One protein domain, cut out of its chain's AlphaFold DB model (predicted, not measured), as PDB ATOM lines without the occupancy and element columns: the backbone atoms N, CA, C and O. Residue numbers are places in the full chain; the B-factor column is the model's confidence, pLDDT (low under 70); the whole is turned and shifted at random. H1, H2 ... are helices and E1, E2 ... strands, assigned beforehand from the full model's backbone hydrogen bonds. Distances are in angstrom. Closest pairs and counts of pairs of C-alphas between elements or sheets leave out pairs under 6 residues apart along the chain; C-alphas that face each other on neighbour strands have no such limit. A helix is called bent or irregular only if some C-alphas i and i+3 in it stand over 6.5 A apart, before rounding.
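What this domain is: This is residues 205 to 300 of the 300 residues of the protein "Anoctamin" of Timema douglasi (UniProt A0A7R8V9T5). A long helical hairpin, H1 and H2 side by side, makes most of a rod, with a small strand hairpin, E1 and E2, as a head beyond the beginning of H1. The printed part has 96 residues, in the order E1, E2, H1, H2, antiparallel in its sheet and mostly helix. It is extended, with a radius of gyration of the C-alphas of 23.0 A and spans of 77 by 21 by 17 A.

How they stand to each other: E1, residues 205 to 207, and E2, residues 214 to 217, form an antiparallel hairpin; N 206 and O 215, 3.0 A apart, are within hydrogen-bond range. H1, residues 220 to 263, and H2, residues 267 to 298, touch, their closest C-alphas being those of Gln 253 and Pro 273, 5.6 A. They form a helical hairpin, running opposite ways at a shallow tilt of 9 degrees. H2 is apart from both strands. O i to N i+4 pairs are within range in 38 of 40 in H1 and 24 of 28 in H2.

Where its parts are: E1 begins at C-alpha 205, (-84.368, 79.352, 194.144). H1 measures 62.2 A and H2 48.7 A, ending at C-alpha 298, (-75.971, 74.038, 178.022). H2 is only just irregular: C-alphas 270 and 273 are 6.6 A apart.

The domain as a whole: The C-alphas farthest apart, Gly 212 and Gly 264, are 77.4 A apart. The printed part has no cut and no long link. Residues 211, 299 and 300 are under pLDDT 70.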
ATOM      1  N   LEU A 205     -84.824  78.945 192.814       80.62
ATOM      2  CA  LEU A 205     -84.368  79.352 194.144       80.62
ATOM      3  C   LEU A 205     -85.094  78.519 195.203       80.62
ATOM      4  O   LEU A 205     -86.301  78.670 195.386       80.62
ATOM      5  N   GLU A 206     -84.356  77.658 195.894       80.00
ATOM      6  CA  GLU A 206     -84.854  76.855 197.008       80.00
ATOM      7  C   GLU A 206     -83.985  77.095 198.248       80.00
ATOM      8  O   GLU A 206     -82.823  77.497 198.161       80.00
ATOM      9  N   VAL A 207     -84.562  76.896 199.432       81.44
ATOM     10  CA  VAL A 207     -83.813  77.018 200.688       81.44
ATOM     11  C   VAL A 207     -82.990  75.748 200.875       81.44
ATOM     12  O   VAL A 207     -83.548  74.657 200.990       81.44
ATOM     13  N   SER A 208     -81.666  75.888 200.909       75.38
ATOM     14  CA  SER A 208     -80.760  74.758 201.108       75.38
ATOM     15  C   SER A 208     -80.923  74.170 202.518       75.38
ATOM     16  O   SER A 208     -80.892  74.921 203.499       75.38
ATOM     17  N   PRO A 209     -81.058  72.838 202.665       78.25
ATOM     18  CA  PRO A 209     -81.244  72.189 203.966       78.25
ATOM     19  C   PRO A 209     -79.992  72.236 204.854       78.25
ATOM     20  O   PRO A 209     -80.088  71.964 206.047       78.25
ATOM     21  N   VAL A 210     -78.827  72.567 204.282       73.12
ATOM     22  CA  VAL A 210     -77.534  72.602 204.985       73.12
ATOM     23  C   VAL A 210     -77.135  74.034 205.333       73.12
ATOM     24  O   VAL A 210     -76.768  74.309 206.472       73.12
ATOM     25  N   THR A 211     -77.220  74.961 204.372       69.75
ATOM     26  CA  THR A 211     -76.775  76.353 204.569       69.75
ATOM     27  C   THR A 211     -77.893  77.277 205.052       69.75
ATOM     28  O   THR A 211     -77.610  78.364 205.558       69.75
ATOM     29  N   GLY A 212     -79.163  76.884 204.883       74.31
ATOM     30  CA  GLY A 212     -80.333  77.714 205.184       74.31
ATOM     31  C   GLY A 212     -80.472  78.951 204.288       74.31
ATOM     32  O   GLY A 212     -81.352  79.780 204.519       74.31
ATOM     33  N   ARG A 213     -79.607  79.105 203.277       75.88
ATOM     34  CA  ARG A 213     -79.625  80.220 202.323       75.88
ATOM     35  C   ARG A 213     -80.502  79.872 201.122       75.88
ATOM     36  O   ARG A 213     -80.681  78.703 200.788       75.88
ATOM     37  N   LEU A 214     -81.053  80.905 200.481       79.19
ATOM     38  CA  LEU A 214     -81.705  80.766 199.180       79.19
ATOM     39  C   LEU A 214     -80.625  80.519 198.129       79.19
ATOM     40  O   LEU A 214     -79.854  81.423 197.807       79.19
ATOM     41  N   GLU A 215     -80.579  79.298 197.616       76.81
ATOM     42  CA  GLU A 215     -79.602  78.862 196.627       76.81
ATOM     43  C   GLU A 215     -80.338  78.360 195.376       76.81
ATOM     44  O   GLU A 215     -81.402  77.742 195.478       76.81
ATOM     45  N   PRO A 216     -79.825  78.639 194.166       77.12
ATOM     46  CA  PRO A 216     -80.366  78.036 192.956       77.12
ATOM     47  C   PRO A 216     -80.137  76.520 193.007       77.12
ATOM     48  O   PRO A 216     -79.001  76.073 193.144       77.12
ATOM     49  N   THR A 217     -81.196  75.724 192.869       75.81
ATOM     50  CA  THR A 217     -81.151  74.259 192.785       75.81
ATOM     51  C   THR A 217     -81.560  73.794 191.387       75.81
ATOM     52  O   THR A 217     -82.415  74.386 190.723       75.81
ATOM     53  N   TYR A 218     -80.927  72.721 190.902       78.06
ATOM     54  CA  TYR A 218     -81.276  72.092 189.627       78.06
ATOM     55  C   TYR A 218     -81.589  70.608 189.846       78.06
ATOM     56  O   TYR A 218     -80.754  69.889 190.408       78.06
ATOM     57  N   PRO A 219     -82.751  70.104 189.392       82.44
ATOM     58  CA  PRO A 219     -83.149  68.726 189.645       82.44
ATOM     59  C   PRO A 219     -82.174  67.731 189.003       82.44
ATOM     60  O   PRO A 219     -81.940  67.737 187.790       82.44
ATOM     61  N   ALA A 220     -81.638  66.822 189.824       80.56
ATOM     62  CA  ALA A 220     -80.604  65.874 189.413       80.56
ATOM     63  C   ALA A 220     -81.044  64.961 188.256       80.56
ATOM     64  O   ALA A 220     -80.240  64.657 187.377       80.56
ATOM     65  N   TRP A 221     -82.322  64.569 188.206       80.00
ATOM     66  CA  TRP A 221     -82.847  63.710 187.140       80.00
ATOM     67  C   TRP A 221     -82.768  64.385 185.764       80.00
ATOM     68  O   TRP A 221     -82.356  63.747 184.799       80.00
ATOM     69  N   LYS A 222     -83.061  65.690 185.675       83.12
ATOM     70  CA  LYS A 222     -82.997  66.456 184.422       83.12
ATOM     71  C   LYS A 222     -81.555  66.582 183.929       83.12
ATOM     72  O   LYS A 222     -81.287  66.394 182.744       83.12
ATOM     73  N   ARG A 223     -80.617  66.812 184.854       82.00
ATOM     74  CA  ARG A 223     -79.174  66.862 184.566       82.00
ATOM     75  C   ARG A 223     -78.655  65.508 184.090       82.00
ATOM     76  O   ARG A 223     -77.901  65.446 183.124       82.00
ATOM     77  N   ASN A 224     -79.085  64.424 184.733       85.00
ATOM     78  CA  ASN A 224     -78.687  63.070 184.357       85.00
ATOM     79  C   ASN A 224     -79.266  62.677 182.991       85.00
ATOM     80  O   ASN A 224     -78.538  62.127 182.171       85.00
ATOM     81  N   VAL A 225     -80.526  63.021 182.700       86.75
ATOM     82  CA  VAL A 225     -81.131  62.800 181.376       86.75
ATOM     83  C   VAL A 225     -80.358  63.556 180.298       86.75
ATOM     84  O   VAL A 225     -79.965  62.953 179.305       86.75
ATOM     85  N   PHE A 226     -80.051  64.839 180.506       84.81
ATOM     86  CA  PHE A 226     -79.236  65.603 179.560       84.81
ATOM     87  C   PHE A 226     -77.838  64.984 179.380       84.81
ATOM     88  O   PHE A 226     -77.363  64.809 178.259       84.81
ATOM     89  N   ARG A 227     -77.190  64.565 180.472       84.38
ATOM     90  CA  ARG A 227     -75.871  63.925 180.420       84.38
ATOM     91  C   ARG A 227     -75.900  62.634 179.598       84.38
ATOM     92  O   ARG A 227     -75.118  62.499 178.659       84.38
ATOM     93  N   TYR A 228     -76.802  61.708 179.902       88.00
ATOM     94  CA  TYR A 228     -76.815  60.394 179.258       88.00
ATOM     95  C   TYR A 228     -77.396  60.414 177.841       88.00
ATOM     96  O   TYR A 228     -76.869  59.730 176.973       88.00
ATOM     97  N   PHE A 229     -78.438  61.208 177.580       90.56
ATOM     98  CA  PHE A 229     -79.119  61.211 176.278       90.56
ATOM     99  C   PHE A 229     -78.617  62.275 175.304       90.56
ATOM    100  O   PHE A 229     -78.884  62.162 174.113       90.56
ATOM    101  N   VAL A 230     -77.904  63.300 175.776       88.75
ATOM    102  CA  VAL A 230     -77.358  64.352 174.906       88.75
ATOM    103  C   VAL A 230     -75.839  64.310 174.919       88.75
ATOM    104  O   VAL A 230     -75.231  64.163 173.863       88.75
ATOM    105  N   SER A 231     -75.202  64.370 176.093       89.06
ATOM    106  CA  SER A 231     -73.744  64.526 176.116       89.06
ATOM    107  C   SER A 231     -72.972  63.273 175.699       89.06
ATOM    108  O   SER A 231     -72.102  63.353 174.837       89.06
ATOM    109  N   VAL A 232     -73.331  62.105 176.239       90.94
ATOM    110  CA  VAL A 232     -72.669  60.830 175.919       90.94
ATOM    111  C   VAL A 232     -72.759  60.476 174.427       90.94
ATOM    112  O   VAL A 232     -71.716  60.164 173.853       90.94
ATOM    113  N   PRO A 233     -73.927  60.546 173.751       93.56
ATOM    114  CA  PRO A 233     -73.987  60.231 172.326       93.56
ATOM    115  C   PRO A 233     -73.238  61.248 171.463       93.56
ATOM    116  O   PRO A 233     -72.616  60.844 170.487       93.56
ATOM    117  N   ILE A 234     -73.230  62.539 171.820       91.06
ATOM    118  CA  ILE A 234     -72.433  63.543 171.097       91.06
ATOM    119  C   ILE A 234     -70.940  63.235 171.233       91.06
ATOM    120  O   ILE A 234     -70.238  63.208 170.226       91.06
ATOM    121  N   ILE A 235     -70.463  62.937 172.444       91.06
ATOM    122  CA  ILE A 235     -69.067  62.543 172.674       91.06
ATOM    123  C   ILE A 235     -68.737  61.283 171.866       91.06
ATOM    124  O   ILE A 235     -67.715  61.242 171.191       91.06
ATOM    125  N   PHE A 236     -69.616  60.280 171.875       92.94
ATOM    126  CA  PHE A 236     -69.433  59.058 171.094       92.94
ATOM    127  C   PHE A 236     -69.348  59.338 169.588       92.94
ATOM    128  O   PHE A 236     -68.445  58.834 168.925       92.94
ATOM    129  N   LEU A 237     -70.229  60.184 169.047       92.62
ATOM    130  CA  LEU A 237     -70.176  60.604 167.645       92.62
ATOM    131  C   LEU A 237     -68.876  61.351 167.330       92.62
ATOM    132  O   LEU A 237     -68.243  61.043 166.325       92.62
ATOM    133  N   CYS A 238     -68.436  62.271 168.192       91.19
ATOM    134  CA  CYS A 238     -67.154  62.959 168.036       91.19
ATOM    135  C   CYS A 238     -65.983  61.966 168.008       91.19
ATOM    136  O   CYS A 238     -65.157  62.019 167.096       91.19
ATOM    137  N   LEU A 239     -65.942  61.012 168.941       91.44
ATOM    138  CA  LEU A 239     -64.904  59.980 168.979       91.44
ATOM    139  C   LEU A 239     -64.925  59.099 167.724       91.44
ATOM    140  O   LEU A 239     -63.868  58.825 167.161       91.44
ATOM    141  N   LEU A 240     -66.110  58.718 167.231       94.00
ATOM    142  CA  LEU A 240     -66.244  57.997 165.965       94.00
ATOM    143  C   LEU A 240     -65.732  58.821 164.782       94.00
ATOM    144  O   LEU A 240     -65.028  58.284 163.931       94.00
ATOM    145  N   THR A 241     -66.045  60.118 164.722       90.94
ATOM    146  CA  THR A 241     -65.557  60.978 163.635       90.94
ATOM    147  C   THR A 241     -64.038  61.101 163.645       90.94
ATOM    148  O   THR A 241     -63.416  60.938 162.597       90.94
ATOM    149  N   VAL A 242     -63.426  61.289 164.820       91.19
ATOM    150  CA  VAL A 242     -61.965  61.337 164.971       91.19
ATOM    151  C   VAL A 242     -61.346  60.000 164.569       91.19
ATOM    152  O   VAL A 242     -60.358  59.983 163.842       91.19
ATOM    153  N   PHE A 243     -61.952  58.879 164.967       90.94
ATOM    154  CA  PHE A 243     -61.483  57.545 164.599       90.94
ATOM    155  C   PHE A 243     -61.520  57.312 163.082       90.94
ATOM    156  O   PHE A 243     -60.551  56.833 162.501       90.94
ATOM    157  N   VAL A 244     -62.610  57.696 162.416       93.44
ATOM    158  CA  VAL A 244     -62.744  57.578 160.958       93.44
ATOM    159  C   VAL A 244     -61.719  58.457 160.239       93.44
ATOM    160  O   VAL A 244     -61.041  57.984 159.328       93.44
ATOM    161  N   ILE A 245     -61.565  59.714 160.665       90.56
ATOM    162  CA  ILE A 245     -60.568  60.636 160.103       90.56
ATOM    163  C   ILE A 245     -59.156  60.075 160.295       90.56
ATOM    164  O   ILE A 245     -58.380  60.072 159.344       90.56
ATOM    165  N   MET A 246     -58.847  59.533 161.477       88.88
ATOM    166  CA  MET A 246     -57.568  58.885 161.764       88.88
ATOM    167  C   MET A 246     -57.287  57.751 160.771       88.88
ATOM    168  O   MET A 246     -56.227  57.744 160.147       88.88
ATOM    169  N   ILE A 247     -58.243  56.842 160.546       91.31
ATOM    170  CA  ILE A 247     -58.088  55.762 159.559       91.31
ATOM    171  C   ILE A 247     -57.835  56.322 158.153       91.31
ATOM    172  O   ILE A 247     -56.908  55.869 157.486       91.31
ATOM    173  N   TYR A 248     -58.585  57.336 157.714       91.31
ATOM    174  CA  TYR A 248     -58.356  57.961 156.406       91.31
ATOM    175  C   TYR A 248     -56.961  58.575 156.283       91.31
ATOM    176  O   TYR A 248     -56.296  58.391 155.265       91.31
ATOM    177  N   THR A 249     -56.496  59.284 157.310       87.94
ATOM    178  CA  THR A 249     -55.162  59.894 157.301       87.94
ATOM    179  C   THR A 249     -54.038  58.859 157.322       87.94
ATOM    180  O   THR A 249     -53.019  59.078 156.672       87.94
ATOM    181  N   LEU A 250     -54.230  57.715 157.990       88.94
ATOM    182  CA  LEU A 250     -53.272  56.604 157.982       88.94
ATOM    183  C   LEU A 250     -53.208  55.926 156.610       88.94
ATOM    184  O   LEU A 250     -52.122  55.742 156.074       88.94
ATOM    185  N   GLN A 251     -54.360  55.644 155.998       91.38
ATOM    186  CA  GLN A 251     -54.432  55.092 154.640       91.38
ATOM    187  C   GLN A 251     -53.782  56.030 153.614       91.38
ATOM    188  O   GLN A 251     -53.047  55.594 152.730       91.38
ATOM    189  N   LEU A 252     -54.004  57.339 153.757       88.81
ATOM    190  CA  LEU A 252     -53.355  58.348 152.925       88.81
ATOM    191  C   LEU A 252     -51.836  58.383 153.147       88.81
ATOM    192  O   LEU A 252     -51.093  58.552 152.182       88.81
ATOM    193  N   GLN A 253     -51.367  58.210 154.388       89.12
ATOM    194  CA  GLN A 253     -49.941  58.131 154.703       89.12
ATOM    195  C   GLN A 253     -49.292  56.894 154.066       89.12
ATOM    196  O   GLN A 253     -48.264  57.031 153.411       89.12
ATOM    197  N   GLU A 254     -49.910  55.718 154.191       89.50
ATOM    198  CA  GLU A 254     -49.427  54.476 153.569       89.50
ATOM    199  C   GLU A 254     -49.389  54.584 152.038       89.50
ATOM    200  O   GLU A 254     -48.387  54.248 151.400       89.50
ATOM    201  N   TRP A 255     -50.450  55.123 151.433       90.38
ATOM    202  CA  TRP A 255     -50.503  55.380 149.995       90.38
ATOM    203  C   TRP A 255     -49.418  56.366 149.528       90.38
ATOM    204  O   TRP A 255     -48.811  56.189 148.472       90.38
ATOM    205  N   TRP A 256     -49.131  57.402 150.316       89.56
ATOM    206  CA  TRP A 256     -48.080  58.362 149.987       89.56
ATOM    207  C   TRP A 256     -46.677  57.755 150.100       89.56
ATOM    208  O   TRP A 256     -45.853  57.936 149.204       89.56
ATOM    209  N   ASP A 257     -46.401  57.016 151.176       87.12
ATOM    210  CA  ASP A 257     -45.097  56.387 151.402       87.12
ATOM    211  C   ASP A 257     -44.800  55.310 150.339       87.12
ATOM    212  O   ASP A 257     -43.675  55.224 149.832       87.12
ATOM    213  N   THR A 258     -45.812  54.541 149.922       87.44
ATOM    214  CA  THR A 258     -45.691  53.587 148.803       87.44
ATOM    215  C   THR A 258     -45.391  54.294 147.482       87.44
ATOM    216  O   THR A 258     -44.431  53.929 146.801       87.44
ATOM    217  N   LEU A 259     -46.115  55.371 147.159       88.38
ATOM    218  CA  LEU A 259     -45.877  56.160 145.948       88.38
ATOM    219  C   LEU A 259     -44.465  56.772 145.909       88.38
ATOM    220  O   LEU A 259     -43.818  56.774 144.858       88.38
ATOM    221  N   LEU A 260     -43.976  57.299 147.036       87.56
ATOM    222  CA  LEU A 260     -42.620  57.849 147.141       87.56
ATOM    223  C   LEU A 260     -41.554  56.779 146.896       87.56
ATOM    224  O   LEU A 260     -40.568  57.052 146.205       87.56
ATOM    225  N   THR A 261     -41.774  55.579 147.439       85.12
ATOM    226  CA  THR A 261     -40.869  54.435 147.293       85.12
ATOM    227  C   THR A 261     -40.808  53.967 145.839       85.12
ATOM    228  O   THR A 261     -39.717  53.786 145.303       85.12
ATOM    229  N   GLU A 262     -41.953  53.854 145.159       88.88
ATOM    230  CA  GLU A 262     -42.015  53.461 143.742       88.88
ATOM    231  C   GLU A 262     -41.382  54.496 142.801       88.88
ATOM    232  O   GLU A 262     -40.758  54.143 141.800       88.88
ATOM    233  N   ARG A 263     -41.531  55.790 143.108       85.81
ATOM    234  CA  ARG A 263     -41.010  56.896 142.284       85.81
ATOM    235  C   ARG A 263     -39.552  57.260 142.590       85.81
ATOM    236  O   ARG A 263     -38.982  58.074 141.866       85.81
ATOM    237  N   GLY A 264     -38.958  56.696 143.644       82.06
ATOM    238  CA  GLY A 264     -37.578  56.971 144.056       82.06
ATOM    239  C   GLY A 264     -37.350  58.395 144.577       82.06
ATOM    240  O   GLY A 264     -36.259  58.946 144.420       82.06
ATOM    241  N   TYR A 265     -38.374  59.025 145.159       82.50
ATOM    242  CA  TYR A 265     -38.256  60.372 145.721       82.50
ATOM    243  C   TYR A 265     -37.497  60.382 147.060       82.50
ATOM    244  O   TYR A 265     -37.350  59.369 147.738       82.50
ATOM    245  N   SER A 266     -36.991  61.557 147.451       81.00
ATOM    246  CA  SER A 266     -36.175  61.718 148.661       81.00
ATOM    247  C   SER A 266     -36.963  61.472 149.956       81.00
ATOM    248  O   SER A 266     -38.108  61.907 150.085       81.00
ATOM    249  N   PHE A 267     -36.297  60.874 150.952       77.81
ATOM    250  CA  PHE A 267     -36.818  60.565 152.292       77.81
ATOM    251  C   PHE A 267     -37.524  61.745 152.984       77.81
ATOM    252  O   PHE A 267     -38.508  61.546 153.695       77.81
ATOM    253  N   TYR A 268     -37.091  62.986 152.734       83.62
ATOM    254  CA  TYR A 268     -37.699  64.181 153.332       83.62
ATOM    255  C   TYR A 268     -39.194  64.343 153.004       83.62
ATOM    256  O   TYR A 268     -39.948  64.870 153.819       83.62
ATOM    257  N   LEU A 269     -39.653  63.853 151.847       84.50
ATOM    258  CA  LEU A 269     -41.060  63.941 151.441       84.50
ATOM    259  C   LEU A 269     -41.987  63.010 152.247       84.50
ATOM    260  O   LEU A 269     -43.193  63.253 152.270       84.50
ATOM    261  N   SER A 270     -41.453  62.001 152.953       84.19
ATOM    262  CA  SER A 270     -42.231  61.125 153.854       84.19
ATOM    263  C   SER A 270     -42.663  61.841 155.145       84.19
ATOM    264  O   SER A 270     -43.574  61.401 155.846       84.19
ATOM    265  N   TYR A 271     -42.057  62.987 155.482       88.00
ATOM    266  CA  TYR A 271     -42.511  63.792 156.621       88.00
ATOM    267  C   TYR A 271     -43.774  64.605 156.316       88.00
ATOM    268  O   TYR A 271     -44.484  64.983 157.245       88.00
ATOM    269  N   LEU A 272     -44.089  64.858 155.042       86.81
ATOM    270  CA  LEU A 272     -45.194  65.737 154.650       86.81
ATOM    271  C   LEU A 272     -46.568  65.205 155.119       86.81
ATOM    272  O   LEU A 272     -47.274  65.954 155.798       86.81
ATOM    273  N   PRO A 273     -46.939  63.925 154.897       86.88
ATOM    274  CA  PRO A 273     -48.196  63.382 155.423       86.88
ATOM    275  C   PRO A 273     -48.239  63.347 156.952       86.88
ATOM    276  O   PRO A 273     -49.292  63.575 157.535       86.88
ATOM    277  N   LYS A 274     -47.093  63.124 157.611       87.12
ATOM    278  CA  LYS A 274     -46.986  63.082 159.081       87.12
ATOM    279  C   LYS A 274     -47.249  64.457 159.697       87.12
ATOM    280  O   LYS A 274     -47.944  64.569 160.703       87.12
ATOM    281  N   ILE A 275     -46.740  65.515 159.065       90.12
ATOM    282  CA  ILE A 275     -47.034  66.900 159.453       90.12
ATOM    283  C   ILE A 275     -48.518  67.208 159.214       90.12
ATOM    284  O   ILE A 275     -49.166  67.782 160.086       90.12
ATOM    285  N   LEU A 276     -49.076  66.792 158.074       87.25
ATOM    286  CA  LEU A 276     -50.499  66.978 157.769       87.25
ATOM    287  C   LEU A 276     -51.390  66.270 158.801       87.25
ATOM    288  O   LEU A 276     -52.341  66.875 159.292       87.25
ATOM    289  N   LEU A 277     -51.049  65.040 159.192       87.81
ATOM    290  CA  LEU A 277     -51.720  64.297 160.258       87.81
ATOM    291  C   LEU A 277     -51.715  65.082 161.577       87.81
ATOM    292  O   LEU A 277     -52.767  65.255 162.188       87.81
ATOM    293  N   ALA A 278     -50.557  65.607 161.992       90.31
ATOM    294  CA  ALA A 278     -50.452  66.409 163.209       90.31
ATOM    295  C   ALA A 278     -51.330  67.675 163.153       90.31
ATOM    296  O   ALA A 278     -51.987  68.015 164.137       90.31
ATOM    297  N   VAL A 279     -51.399  68.339 161.992       91.19
ATOM    298  CA  VAL A 279     -52.275  69.504 161.777       91.19
ATOM    299  C   VAL A 279     -53.752  69.117 161.874       91.19
ATOM    300  O   VAL A 279     -54.520  69.819 162.527       91.19
ATOM    301  N   VAL A 280     -54.159  67.995 161.274       89.25
ATOM    302  CA  VAL A 280     -55.543  67.499 161.357       89.25
ATOM    303  C   VAL A 280     -55.926  67.191 162.804       89.25
ATOM    304  O   VAL A 280     -56.997  67.608 163.240       89.25
ATOM    305  N   ILE A 281     -55.048  66.532 163.567       89.25
ATOM    306  CA  ILE A 281     -55.280  66.243 164.989       89.25
ATOM    307  C   ILE A 281     -55.448  67.544 165.784       89.25
ATOM    308  O   ILE A 281     -56.413  67.670 166.534       89.25
ATOM    309  N   ALA A 282     -54.575  68.535 165.580       91.75
ATOM    310  CA  ALA A 282     -54.658  69.819 166.278       91.75
ATOM    311  C   ALA A 282     -55.952  70.592 165.953       91.75
ATOM    312  O   ALA A 282     -56.587  71.152 166.845       91.75
ATOM    313  N   LEU A 283     -56.380  70.597 164.684       91.25
ATOM    314  CA  LEU A 283     -57.647  71.218 164.278       91.25
ATOM    315  C   LEU A 283     -58.861  70.499 164.880       91.25
ATOM    316  O   LEU A 283     -59.850  71.145 165.231       91.25
ATOM    317  N   MET A 284     -58.796  69.171 164.997       88.56
ATOM    318  CA  MET A 284     -59.864  68.375 165.597       88.56
ATOM    319  C   MET A 284     -59.960  68.543 167.107       88.56
ATOM    320  O   MET A 284     -61.078  68.621 167.612       88.56
ATOM    321  N   ASP A 285     -58.836  68.665 167.810       91.06
ATOM    322  CA  ASP A 285     -58.820  68.937 169.251       91.06
ATOM    323  C   ASP A 285     -59.486  70.286 169.572       91.06
ATOM    324  O   ASP A 285     -60.392  70.362 170.400       91.06
ATOM    325  N   GLU A 286     -59.158  71.334 168.812       92.75
ATOM    326  CA  GLU A 286     -59.784  72.657 168.943       92.75
ATOM    327  C   GLU A 286     -61.294  72.632 168.629       92.75
ATOM    328  O   GLU A 286     -62.105  73.278 169.302       92.75
ATOM    329  N   ALA A 287     -61.704  71.877 167.605       90.94
ATOM    330  CA  ALA A 287     -63.117  71.704 167.275       90.94
ATOM    331  C   ALA A 287     -63.868  70.945 168.382       90.94
ATOM    332  O   ALA A 287     -64.957  71.364 168.786       90.94
ATOM    333  N   TYR A 288     -63.278  69.865 168.903       90.75
ATOM    334  CA  TYR A 288     -63.830  69.096 170.014       90.75
ATOM    335  C   TYR A 288     -63.941  69.948 171.280       90.75
ATOM    336  O   TYR A 288     -64.992  69.940 171.918       90.75
ATOM    337  N   TYR A 289     -62.920  70.746 171.601       90.50
ATOM    338  CA  TYR A 289     -62.933  71.663 172.739       90.50
ATOM    339  C   TYR A 289     -64.113  72.642 172.667       90.50
ATOM    340  O   TYR A 289     -64.868  72.777 173.631       90.50
ATOM    341  N   LYS A 290     -64.356  73.254 171.500       90.81
ATOM    342  CA  LYS A 290     -65.510  74.151 171.290       90.81
ATOM    343  C   LYS A 290     -66.847  73.447 171.496       90.81
ATOM    344  O   LYS A 290     -67.735  74.002 172.145       90.81
ATOM    345  N   VAL A 291     -66.992  72.231 170.967       89.81
ATOM    346  CA  VAL A 291     -68.202  71.416 171.159       89.81
ATOM    347  C   VAL A 291     -68.379  71.054 172.636       89.81
ATOM    348  O   VAL A 291     -69.486  71.170 173.159       89.81
ATOM    349  N   ALA A 292     -67.304  70.671 173.324       88.12
ATOM    350  CA  ALA A 292     -67.324  70.302 174.734       88.12
ATOM    351  C   ALA A 292     -67.709  71.486 175.635       88.12
ATOM    352  O   ALA A 292     -68.576  71.330 176.495       88.12
ATOM    353  N   CYS A 293     -67.139  72.675 175.409       86.75
ATOM    354  CA  CYS A 293     -67.527  73.898 176.119       86.75
ATOM    355  C   CYS A 293     -69.006  74.224 175.897       86.75
ATOM    356  O   CYS A 293     -69.755  74.372 176.860       86.75
ATOM    357  N   TRP A 294     -69.458  74.227 174.641       87.81
ATOM    358  CA  TRP A 294     -70.860  74.484 174.305       87.81
ATOM    359  C   TRP A 294     -71.826  73.497 174.977       87.81
ATOM    360  O   TRP A 294     -72.903  73.876 175.444       87.81
ATOM    361  N   LEU A 295     -71.442  72.223 175.045       85.88
ATOM    362  CA  LEU A 295     -72.237  71.167 175.661       85.88
ATOM    363  C   LEU A 295     -72.292  71.309 177.187       85.88
ATOM    364  O   LEU A 295     -73.344  71.084 177.787       85.88
ATOM    365  N   ASN A 296     -71.177  71.703 177.806       83.38
ATOM    366  CA  ASN A 296     -71.069  71.904 179.248       83.38
ATOM    367  C   ASN A 296     -71.815  73.163 179.721       83.38
ATOM    368  O   ASN A 296     -72.428  73.146 180.790       83.38
ATOM    369  N   ASP A 297     -71.827  74.218 178.904       82.50
ATOM    370  CA  ASP A 297     -72.564  75.454 179.182       82.50
ATOM    371  C   ASP A 297     -74.081  75.262 179.052       82.50
ATOM    372  O   ASP A 297     -74.847  75.868 179.791       82.50
ATOM    373  N   ARG A 298     -74.540  74.385 178.147       74.12
ATOM    374  CA  ARG A 298     -75.971  74.038 178.022       74.12
ATOM    375  C   ARG A 298     -76.456  73.002 179.034       74.12
ATOM    376  O   ARG A 298     -77.662  72.882 179.245       74.12
ATOM    377  N   GLY A 299     -75.542  72.211 179.590       61.78
ATOM    378  CA  GLY A 299     -75.855  71.082 180.464       61.78
ATOM    379  C   GLY A 299     -76.008  71.409 181.947       61.78
ATOM    380  O   GLY A 299     -76.335  70.501 182.718       61.78
ATOM    381  N   GLY A 300     -75.790  72.658 182.365       53.19
ATOM    382  CA  GLY A 300     -76.009  73.077 183.751       53.19
ATOM    383  C   GLY A 300     -76.228  74.564 183.916       53.19
ATOM    384  O   GLY A 300     -76.681  75.209 182.954       53.19
TER     385      GLY A 300